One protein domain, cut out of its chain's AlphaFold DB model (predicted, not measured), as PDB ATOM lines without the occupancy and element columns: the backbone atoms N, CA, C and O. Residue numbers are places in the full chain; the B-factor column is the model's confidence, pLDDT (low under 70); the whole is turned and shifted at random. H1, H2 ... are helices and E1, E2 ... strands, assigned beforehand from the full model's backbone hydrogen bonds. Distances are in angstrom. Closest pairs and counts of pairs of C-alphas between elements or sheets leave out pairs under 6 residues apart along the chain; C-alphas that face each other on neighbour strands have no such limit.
ATOM      1  N   PRO A   3      13.906  43.881  87.288       97.94
ATOM      2  CA  PRO A   3      12.779  43.156  87.858       97.94
ATOM      3  C   PRO A   3      11.928  44.075  88.728       97.94
ATOM      4  O   PRO A   3      12.431  44.991  89.376       97.94
ATOM      5  N   ARG A   4      10.620  43.835  88.726       97.75
ATOM      6  CA  ARG A   4       9.634  44.626  89.467       97.75
ATOM      7  C   ARG A   4       8.320  43.841  89.618       97.75
ATOM      8  O   ARG A   4       8.034  43.005  88.760       97.75
ATOM      9  N   PRO A   5       7.462  44.123  90.613       97.81
ATOM     10  CA  PRO A   5       6.132  43.507  90.705       97.81
ATOM     11  C   PRO A   5       5.277  43.813  89.471       97.81
ATOM     12  O   PRO A   5       5.237  44.962  89.027       97.81
ATOM     13  N   SER A   6       4.590  42.824  88.900       97.44
ATOM     14  CA  SER A   6       3.725  42.999  87.723       97.44
ATOM     15  C   SER A   6       2.613  44.034  87.962       97.44
ATOM     16  O   SER A   6       2.075  44.145  89.058       97.44
ATOM     17  N   LEU A   7       2.236  44.788  86.912       96.75
ATOM     18  CA  LEU A   7       1.144  45.778  87.003       96.75
ATOM     19  C   LEU A   7      -0.228  45.101  87.092       96.75
ATOM     20  O   LEU A   7      -1.156  45.673  87.649       96.75
ATOM     21  N   LYS A   8      -0.364  43.905  86.504       96.94
ATOM     22  CA  LYS A   8      -1.625  43.154  86.468       96.94
ATOM     23  C   LYS A   8      -1.839  42.333  87.740       96.94
ATOM     24  O   LYS A   8      -2.975  42.138  88.148       96.94
ATOM     25  N   ASP A   9      -0.756  41.824  88.320       97.06
ATOM     26  CA  ASP A   9      -0.772  40.948  89.493       97.06
ATOM     27  C   ASP A   9       0.497  41.185  90.327       97.06
ATOM     28  O   ASP A   9       1.544  40.617  90.008       97.06
ATOM     29  N   PRO A  10       0.434  42.013  91.385       96.38
ATOM     30  CA  PRO A  10       1.603  42.357  92.193       96.38
ATOM     31  C   PRO A  10       2.289  41.167  92.877       96.38
ATOM     32  O   PRO A  10       3.428  41.311  93.310       96.38
ATOM     33  N   SER A  11       1.636  40.000  92.965       96.56
ATOM     34  CA  SER A  11       2.243  38.781  93.520       96.56
ATOM     35  C   SER A  11       3.250  38.114  92.576       96.56
ATOM     36  O   SER A  11       3.988  37.224  92.993       96.56
ATOM     37  N   LYS A  12       3.300  38.536  91.305       96.25
ATOM     38  CA  LYS A  12       4.204  37.989  90.288       96.25
ATOM     39  C   LYS A  12       5.303  38.976  89.937       96.25
ATOM     40  O   LYS A  12       5.033  40.144  89.650       96.25
ATOM     41  N   THR A  13       6.530  38.481  89.825       96.75
ATOM     42  CA  THR A  13       7.648  39.252  89.275       96.75
ATOM     43  C   THR A  13       7.467  39.444  87.764       96.75
ATOM     44  O   THR A  13       7.102  38.533  87.022       96.75
ATOM     45  N   SER A  14       7.708  40.661  87.296       97.25
ATOM     46  CA  SER A  14       7.810  41.065  85.893       97.25
ATOM     47  C   SER A  14       9.107  41.858  85.717       97.25
ATOM     48  O   SER A  14       9.881  42.007  86.661       97.25
ATOM     49  N   ALA A  15       9.365  42.377  84.523       98.06
ATOM     50  CA  ALA A  15      10.525  43.209  84.263       98.06
ATOM     51  C   ALA A  15      10.166  44.363  83.327       98.06
ATOM     52  O   ALA A  15       9.179  44.312  82.592       98.06
ATOM     53  N   THR A  16      10.970  45.418  83.374       97.94
ATOM     54  CA  THR A  16      10.920  46.521  82.412       97.94
ATOM     55  C   THR A  16      12.267  46.643  81.719       97.94
ATOM     56  O   THR A  16      13.315  46.601  82.370       97.94
ATOM     57  N   THR A  17      12.243  46.802  80.397       98.06
ATOM     58  CA  THR A  17      13.443  46.834  79.561       98.06
ATOM     59  C   THR A  17      13.368  47.966  78.551       98.06
ATOM     60  O   THR A  17      12.378  48.110  77.837       98.06
ATOM     61  N   SER A  18      14.449  48.735  78.466       97.81
ATOM     62  CA  SER A  18      14.770  49.552  77.299       97.81
ATOM     63  C   SER A  18      15.699  48.743  76.402       97.81
ATOM     64  O   SER A  18      16.637  48.119  76.899       97.81
ATOM     65  N   VAL A  19      15.433  48.743  75.102       96.94
ATOM     66  CA  VAL A  19      16.252  48.080  74.085       96.94
ATOM     67  C   VAL A  19      16.498  49.071  72.956       96.94
ATOM     68  O   VAL A  19      15.629  49.887  72.649       96.94
ATOM     69  N   ILE A  20      17.697  49.031  72.388       97.00
ATOM     70  CA  ILE A  20      18.074  49.835  71.231       97.00
ATOM     71  C   ILE A  20      18.519  48.848  70.160       97.00
ATOM     72  O   ILE A  20      19.526  48.169  70.341       97.00
ATOM     73  N   THR A  21      17.766  48.792  69.067       96.00
ATOM     74  CA  THR A  21      18.092  47.984  67.888       96.00
ATOM     75  C   THR A  21      18.391  48.909  66.724       96.00
ATOM     76  O   THR A  21      17.735  49.940  66.550       96.00
ATOM     77  N   LEU A  22      19.396  48.551  65.929       95.62
ATOM     78  CA  LEU A  22      19.717  49.278  64.710       95.62
ATOM     79  C   LEU A  22      18.572  49.141  63.689       95.62
ATOM     80  O   LEU A  22      17.942  48.094  63.578       95.62
ATOM     81  N   MET A  23      18.293  50.194  62.919       94.25
ATOM     82  CA  MET A  23      17.258  50.152  61.880       94.25
ATOM     83  C   MET A  23      17.508  48.992  60.902       94.25
ATOM     84  O   MET A  23      18.605  48.856  60.372       94.25
ATOM     85  N   GLY A  24      16.478  48.176  60.654       90.44
ATOM     86  CA  GLY A  24      16.553  47.006  59.771       90.44
ATOM     87  C   GLY A  24      17.068  45.727  60.442       90.44
ATOM     88  O   GLY A  24      16.964  44.661  59.844       90.44
ATOM     89  N   HIS A  25      17.564  45.811  61.677       93.19
ATOM     90  CA  HIS A  25      17.937  44.646  62.475       93.19
ATOM     91  C   HIS A  25      16.755  44.119  63.292       93.19
ATOM     92  O   HIS A  25      15.807  44.849  63.583       93.19
ATOM     93  N   LYS A  26      16.842  42.840  63.668       93.44
ATOM     94  CA  LYS A  26      15.839  42.103  64.458       93.44
ATOM     95  C   LYS A  26      16.388  41.616  65.803       93.44
ATOM     96  O   LYS A  26      15.816  40.735  66.434       93.44
ATOM     97  N   ASP A  27      17.518  42.167  66.244       94.88
ATOM     98  CA  ASP A  27      18.225  41.682  67.433       94.88
ATOM     99  C   ASP A  27      17.397  41.842  68.728       94.88
ATOM    100  O   ASP A  27      17.593  41.092  69.687       94.88
ATOM    101  N   ASP A  28      16.425  42.763  68.770       96.12
ATOM    102  CA  ASP A  28      15.483  42.907  69.890       96.12
ATOM    103  C   ASP A  28      14.508  41.745  70.039       96.12
ATOM    104  O   ASP A  28      14.051  41.521  71.165       96.12
ATOM    105  N   GLU A  29      14.221  40.995  68.969       95.50
ATOM    106  CA  GLU A  29      13.367  39.803  69.040       95.50
ATOM    107  C   GLU A  29      13.975  38.742  69.968       95.50
ATOM    108  O   GLU A  29      13.245  38.025  70.645       95.50
ATOM    109  N   ILE A  30      15.306  38.713  70.092       96.94
ATOM    110  CA  ILE A  30      16.021  37.892  71.074       96.94
ATOM    111  C   ILE A  30      16.303  38.706  72.337       96.94
ATOM    112  O   ILE A  30      16.055  38.240  73.455       96.94
ATOM    113  N   ALA A  31      16.820  39.931  72.189       97.56
ATOM    114  CA  ALA A  31      17.409  40.646  73.312       97.56
ATOM    115  C   ALA A  31      16.382  41.029  74.383       97.56
ATOM    116  O   ALA A  31      16.600  40.818  75.581       97.56
ATOM    117  N   LYS A  32      15.246  41.593  73.969       97.81
ATOM    118  CA  LYS A  32      14.236  42.089  74.904       97.81
ATOM    119  C   LYS A  32      13.577  40.965  75.717       97.81
ATOM    120  O   LYS A  32      13.624  41.067  76.948       97.81
ATOM    121  N   PRO A  33      12.993  39.908  75.111       97.25
ATOM    122  CA  PRO A  33      12.348  38.853  75.891       97.25
ATOM    123  C   PRO A  33      13.350  38.091  76.760       97.25
ATOM    124  O   PRO A  33      13.029  37.766  77.904       97.25
ATOM    125  N   SER A  34      14.581  37.885  76.279       97.62
ATOM    126  CA  SER A  34      15.626  37.223  77.064       97.62
ATOM    127  C   SER A  34      16.006  38.030  78.300       97.62
ATOM    128  O   SER A  34      16.046  37.492  79.407       97.62
ATOM    129  N   ALA A  35      16.213  39.342  78.148       98.19
ATOM    130  CA  ALA A  35      16.546  40.212  79.270       98.19
ATOM    131  C   ALA A  35      15.411  40.262  80.302       98.19
ATOM    132  O   ALA A  35      15.665  40.194  81.504       98.19
ATOM    133  N   GLU A  36      14.161  40.382  79.845       98.06
ATOM    134  CA  GLU A  36      12.988  40.415  80.725       98.06
ATOM    135  C   GLU A  36      12.807  39.102  81.486       98.06
ATOM    136  O   GLU A  36      12.544  39.122  82.692       98.06
ATOM    137  N   ARG A  37      12.985  37.965  80.806       96.94
ATOM    138  CA  ARG A  37      12.890  36.648  81.426       96.94
ATOM    139  C   ARG A  37      14.000  36.430  82.445       96.94
ATOM    140  O   ARG A  37      13.679  36.098  83.579       96.94
ATOM    141  N   LEU A  38      15.265  36.674  82.099       97.00
ATOM    142  CA  LEU A  38      16.372  36.535  83.054       97.00
ATOM    143  C   LEU A  38      16.167  37.418  84.282       97.00
ATOM    144  O   LEU A  38      16.285  36.933  85.402       97.00
ATOM    145  N   ALA A  39      15.802  38.688  84.089       97.31
ATOM    146  CA  ALA A  39      15.570  39.588  85.213       97.31
ATOM    147  C   ALA A  39      14.451  39.079  86.128       97.31
ATOM    148  O   ALA A  39      14.590  39.118  87.348       97.31
ATOM    149  N   ARG A  40      13.359  38.561  85.550       96.00
ATOM    150  CA  ARG A  40      12.253  37.972  86.311       96.00
ATOM    151  C   ARG A  40      12.667  36.713  87.073       96.00
ATOM    152  O   ARG A  40      12.315  36.598  88.238       96.00
ATOM    153  N   GLU A  41      13.334  35.766  86.417       94.88
ATOM    154  CA  GLU A  41      13.642  34.453  87.007       94.88
ATOM    155  C   GLU A  41      14.787  34.513  88.028       94.88
ATOM    156  O   GLU A  41      14.797  33.722  88.969       94.88
ATOM    157  N   LEU A  42      15.741  35.430  87.839       93.50
ATOM    158  CA  LEU A  42      16.892  35.616  88.730       93.50
ATOM    159  C   LEU A  42      16.650  36.685  89.803       93.50
ATOM    160  O   LEU A  42      17.473  36.832  90.698       93.50
ATOM    161  N   GLU A  43      15.559  37.449  89.698       93.88
ATOM    162  CA  GLU A  43      15.235  38.589  90.571       93.88
ATOM    163  C   GLU A  43      16.365  39.632  90.664       93.88
ATOM    164  O   GLU A  43      16.543  40.318  91.672       93.88
ATOM    165  N   GLN A  44      17.124  39.793  89.577       94.88
ATOM    166  CA  GLN A  44      18.265  40.704  89.489       94.88
ATOM    167  C   GLN A  44      18.180  41.614  88.253       94.88
ATOM    168  O   GLN A  44      17.600  41.228  87.236       94.88
ATOM    169  N   PRO A  45      18.758  42.831  88.292       97.56
ATOM    170  CA  PRO A  45      18.944  43.635  87.089       97.56
ATOM    171  C   PRO A  45      19.813  42.903  86.059       97.56
ATOM    172  O   PRO A  45      20.864  42.367  86.395       97.56
ATOM    173  N   VAL A  46      19.393  42.922  84.793       97.62
ATOM    174  CA  VAL A  46      20.082  42.245  83.684       97.62
ATOM    175  C   VAL A  46      20.403  43.244  82.581       97.62
ATOM    176  O   VAL A  46      19.513  43.932  82.071       97.62
ATOM    177  N   ALA A  47      21.667  43.287  82.169       97.88
ATOM    178  CA  ALA A  47      22.088  43.862  80.899       97.88
ATOM    179  C   ALA A  47      22.315  42.712  79.915       97.88
ATOM    180  O   ALA A  47      23.040  41.772  80.228       97.88
ATOM    181  N   LEU A  48      21.679  42.775  78.748       97.56
ATOM    182  CA  LEU A  48      21.801  41.748  77.721       97.56
ATOM    183  C   LEU A  48      22.101  42.409  76.384       97.56
ATOM    184  O   LEU A  48      21.522  43.444  76.051       97.56
ATOM    185  N   VAL A  49      23.007  41.789  75.641       96.75
ATOM    186  CA  VAL A  49      23.387  42.175  74.286       96.75
ATOM    187  C   VAL A  49      23.176  40.953  73.405       96.75
ATOM    188  O   VAL A  49      23.647  39.871  73.749       96.75
ATOM    189  N   ALA A  50      22.460  41.122  72.300       95.81
ATOM    190  CA  ALA A  50      22.305  40.099  71.274       95.81
ATOM    191  C   ALA A  50      22.707  40.688  69.921       95.81
ATOM    192  O   ALA A  50      22.557  41.888  69.693       95.81
ATOM    193  N   GLY A  51      23.235  39.832  69.057       94.56
ATOM    194  CA  GLY A  51      23.592  40.166  67.690       94.56
ATOM    195  C   GLY A  51      23.655  38.885  66.878       94.56
ATOM    196  O   GLY A  51      24.395  37.971  67.245       94.56
ATOM    197  N   VAL A  52      22.871  38.810  65.808       93.75
ATOM    198  CA  VAL A  52      22.836  37.647  64.914       93.75
ATOM    199  C   VAL A  52      23.116  38.098  63.491       93.75
ATOM    200  O   VAL A  52      22.512  39.043  62.990       93.75
ATOM    201  N   HIS A  53      24.024  37.395  62.818       93.94
ATOM    202  CA  HIS A  53      24.287  37.603  61.403       93.94
ATOM    203  C   HIS A  53      24.025  36.312  60.631       93.94
ATOM    204  O   HIS A  53      24.659  35.291  60.887       93.94
ATOM    205  N   LEU A  54      23.090  36.389  59.687       93.38
ATOM    206  CA  LEU A  54      22.792  35.355  58.706       93.38
ATOM    207  C   LEU A  54      22.726  36.015  57.331       93.38
ATOM    208  O   LEU A  54      22.222  37.133  57.195       93.38
ATOM    209  N   GLU A  55      23.233  35.332  56.314       95.88
ATOM    210  CA  GLU A  55      23.208  35.828  54.943       95.88
ATOM    211  C   GLU A  55      21.869  35.480  54.283       95.88
ATOM    212  O   GLU A  55      21.561  34.312  54.089       95.88
ATOM    213  N   SER A  56      21.079  36.503  53.936       94.25
ATOM    214  CA  SER A  56      19.759  36.362  53.291       94.25
ATOM    215  C   SER A  56      18.838  35.309  53.941       94.25
ATOM    216  O   SER A  56      18.343  34.432  53.231       94.25
ATOM    217  N   PRO A  57      18.598  35.376  55.266       95.00
ATOM    218  CA  PRO A  57      17.887  34.318  55.966       95.00
ATOM    219  C   PRO A  57      16.425  34.232  55.532       95.00
ATOM    220  O   PRO A  57      15.760  35.256  55.321       95.00
ATOM    221  N   THR A  58      15.896  33.014  55.461       96.81
ATOM    222  CA  THR A  58      14.452  32.812  55.314       96.81
ATOM    223  C   THR A  58      13.728  33.106  56.638       96.81
ATOM    224  O   THR A  58      14.339  33.080  57.712       96.81
ATOM    225  N   PRO A  59      12.410  33.379  56.617       95.19
ATOM    226  CA  PRO A  59      11.626  33.521  57.845       95.19
ATOM    227  C   PRO A  59      11.739  32.312  58.787       95.19
ATOM    228  O   PRO A  59      11.757  32.479  60.005       95.19
ATOM    229  N   GLU A  60      11.845  31.101  58.240       97.56
ATOM    230  CA  GLU A  60      12.001  29.862  59.006       97.56
ATOM    231  C   GLU A  60      13.358  29.798  59.716       97.56
ATOM    232  O   GLU A  60      13.422  29.398  60.878       97.56
ATOM    233  N   GLU A  61      14.433  30.237  59.059       96.44
ATOM    234  CA  GLU A  61      15.764  30.322  59.673       96.44
ATOM    235  C   GLU A  61      15.796  31.364  60.795       96.44
ATOM    236  O   GLU A  61      16.363  31.103  61.855       96.44
ATOM    237  N   ILE A  62      15.127  32.510  60.614       94.81
ATOM    238  CA  ILE A  62      14.984  33.523  61.674       94.81
ATOM    239  C   ILE A  62      14.272  32.920  62.890       94.81
ATOM    240  O   ILE A  62      14.775  33.036  64.008       94.81
ATOM    241  N   ASN A  63      13.139  32.246  62.677       95.81
ATOM    242  CA  ASN A  63      12.399  31.598  63.763       95.81
ATOM    243  C   ASN A  63      13.246  30.526  64.456       95.81
ATOM    244  O   ASN A  63      13.289  30.486  65.680       95.81
ATOM    245  N   THR A  64      14.000  29.736  63.688       97.12
ATOM    246  CA  THR A  64      14.907  28.719  64.238       97.12
ATOM    247  C   THR A  64      15.943  29.341  65.175       97.12
ATOM    248  O   THR A  64      16.201  28.805  66.249       97.12
ATOM    249  N   VAL A  65      16.526  30.492  64.821       96.50
ATOM    250  CA  VAL A  65      17.466  31.180  65.720       96.50
ATOM    251  C   VAL A  65      16.776  31.674  66.993       96.50
ATOM    252  O   VAL A  65      17.355  31.567  68.073       96.50
ATOM    253  N   ILE A  66      15.559  32.208  66.889       95.88
ATOM    254  CA  ILE A  66      14.792  32.672  68.056       95.88
ATOM    255  C   ILE A  66      14.470  31.500  68.996       95.88
ATOM    256  O   ILE A  66      14.610  31.637  70.216       95.88
ATOM    257  N   ASP A  67      14.102  30.345  68.444       97.00
ATOM    258  CA  ASP A  67      13.826  29.127  69.209       97.00
ATOM    259  C   ASP A  67      15.094  28.629  69.919       97.00
ATOM    260  O   ASP A  67      15.090  28.463  71.139       97.00
ATOM    261  N   LEU A  68      16.221  28.525  69.204       96.81
ATOM    262  CA  LEU A  68      17.513  28.143  69.791       96.81
ATOM    263  C   LEU A  68      17.971  29.119  70.886       96.81
ATOM    264  O   LEU A  68      18.507  28.705  71.915       96.81
ATOM    265  N   ALA A  69      17.753  30.423  70.697       96.38
ATOM    266  CA  ALA A  69      18.051  31.418  71.723       96.38
ATOM    267  C   ALA A  69      17.166  31.238  72.968       96.38
ATOM    268  O   ALA A  69      17.628  31.451  74.093       96.38
ATOM    269  N   THR A  70      15.913  30.818  72.781       96.12
ATOM    270  CA  THR A  70      14.979  30.514  73.871       96.12
ATOM    271  C   THR A  70      15.390  29.251  74.632       96.12
ATOM    272  O   THR A  70      15.358  29.262  75.864       96.12
ATOM    273  N   GLU A  71      15.842  28.208  73.937       97.31
ATOM    274  CA  GLU A  71      16.376  26.983  74.550       97.31
ATOM    275  C   GLU A  71      17.649  27.268  75.362       97.31
ATOM    276  O   GLU A  71      17.745  26.897  76.532       97.31
ATOM    277  N   LEU A  72      18.600  28.025  74.803       95.69
ATOM    278  CA  LEU A  72      19.806  28.441  75.530       95.69
ATOM    279  C   LEU A  72      19.455  29.233  76.800       95.69
ATOM    280  O   LEU A  72      20.096  29.102  77.846       95.69
ATOM    281  N   LEU A  73      18.426  30.071  76.718       95.75
ATOM    282  CA  LEU A  73      17.939  30.836  77.853       95.75
ATOM    283  C   LEU A  73      17.349  29.941  78.956       95.75
ATOM    284  O   LEU A  73      17.534  30.257  80.136       95.75
ATOM    285  N   ASP A  74      16.692  28.831  78.611       95.38
ATOM    286  CA  ASP A  74      16.241  27.830  79.589       95.38
ATOM    287  C   ASP A  74      17.423  27.278  80.390       95.38
ATOM    288  O   ASP A  74      17.380  27.247  81.624       95.38
ATOM    289  N   GLU A  75      18.510  26.918  79.707       95.44
ATOM    290  CA  GLU A  75      19.720  26.392  80.342       95.44
ATOM    291  C   GLU A  75      20.371  27.410  81.285       95.44
ATOM    292  O   GLU A  75      20.770  27.064  82.402       95.44
ATOM    293  N   ILE A  76      20.448  28.681  80.873       94.06
ATOM    294  CA  ILE A  76      20.985  29.763  81.711       94.06
ATOM    295  C   ILE A  76      20.135  29.917  82.977       94.06
ATOM    296  O   ILE A  76      20.682  29.983  84.081       94.06
ATOM    297  N   VAL A  77      18.806  29.945  82.849       93.56
ATOM    298  CA  VAL A  77      17.911  30.068  84.010       93.56
ATOM    299  C   VAL A  77      18.088  28.889  84.965       93.56
ATOM    300  O   VAL A  77      18.173  29.112  86.171       93.56
ATOM    301  N   ILE A  78      18.176  27.657  84.455       92.44
ATOM    302  CA  ILE A  78      18.407  26.459  85.278       92.44
ATOM    303  C   ILE A  78      19.742  26.568  86.018       92.44
ATOM    304  O   ILE A  78      19.809  26.315  87.219       92.44
ATOM    305  N   ARG A  79      20.802  26.980  85.318       91.94
ATOM    306  CA  ARG A  79      22.158  27.039  85.868       91.94
ATOM    307  C   ARG A  79      22.338  28.094  86.956       91.94
ATOM    308  O   ARG A  79      23.141  27.888  87.861       91.94
ATOM    309  N   PHE A  80      21.653  29.228  86.843       88.56
ATOM    310  CA  PHE A  80      21.876  30.387  87.712       88.56
ATOM    311  C   PHE A  80      20.726  30.675  88.679       88.56
ATOM    312  O   PHE A  80      20.805  31.644  89.435       88.56
ATOM    313  N   ARG A  81      19.670  29.853  88.696       79.62
ATOM    314  CA  ARG A  81      18.569  30.034  89.644       79.62
ATOM    315  C   ARG A  81      19.082  29.928  91.092       79.62
ATOM    316  O   ARG A  81      19.709  28.923  91.437       79.62
TER     317      ARG A  81
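What this domain is: This is residues 3 to 81 of the 85 residues of an uncharacterized protein of Clostridia bacterium (UniProt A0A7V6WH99). A small hairpin of two strands, E1 and E2, packs on one side of helix H1 near its last residues, and the longer helix H2 lies side by side with H1, running the same way. Two long links, residues 17 to 27 and 43 to 58, run lengthwise before each helix, and residues 55 to 61 stick out at one end. The printed part has 79 residues, with two named strands and two named helices in the order E1 E2 H1 H2; the sheet, E1 - E2, is antiparallel and the class is mostly helix. It is only just compact, close to loose, with a radius of gyration of the C-alphas of 13.9 A, and elongated, spanning 44 by 28 by 21 A.

How they stand to each other: E1, residues 3 to 5, and E2, residues 13 to 16, form an antiparallel hairpin at 123 degrees. N 4 and O 14 are 2.9 A apart and N 14 and O 4 are 2.8 A apart, both within hydrogen-bond range. The closest C-alphas of E2 and H1, residues 28 to 42, are those of Ala 15 and Glu 36, 5.1 A apart. H1 and H2, residues 59 to 80, touch at a shallow tilt of 18 degrees, the same way; their closest C-alphas, of Ile 30 and Ile 66, are 6.2 A apart. H2 is apart from E1 and E2. Every O i to N i+4 pair is within hydrogen-bond range in H2, and 10 of 11 in H1.

Where its parts are: E1 begins at C-alpha 3 (12.779, 43.156, 87.858). H1 measures 20.3 A from first to last C-alpha. H2 measures 31.7 A and ends at C-alpha 80 (21.876, 30.387, 87.712).

The domain as a whole: The C-alphas farthest apart, of Ser 11 and Glu 55, are 44.0 A apart. The printed part has no cut; the links E2 to H1 and H1 to H2 are long. No printed residue is under 70 in pLDDT.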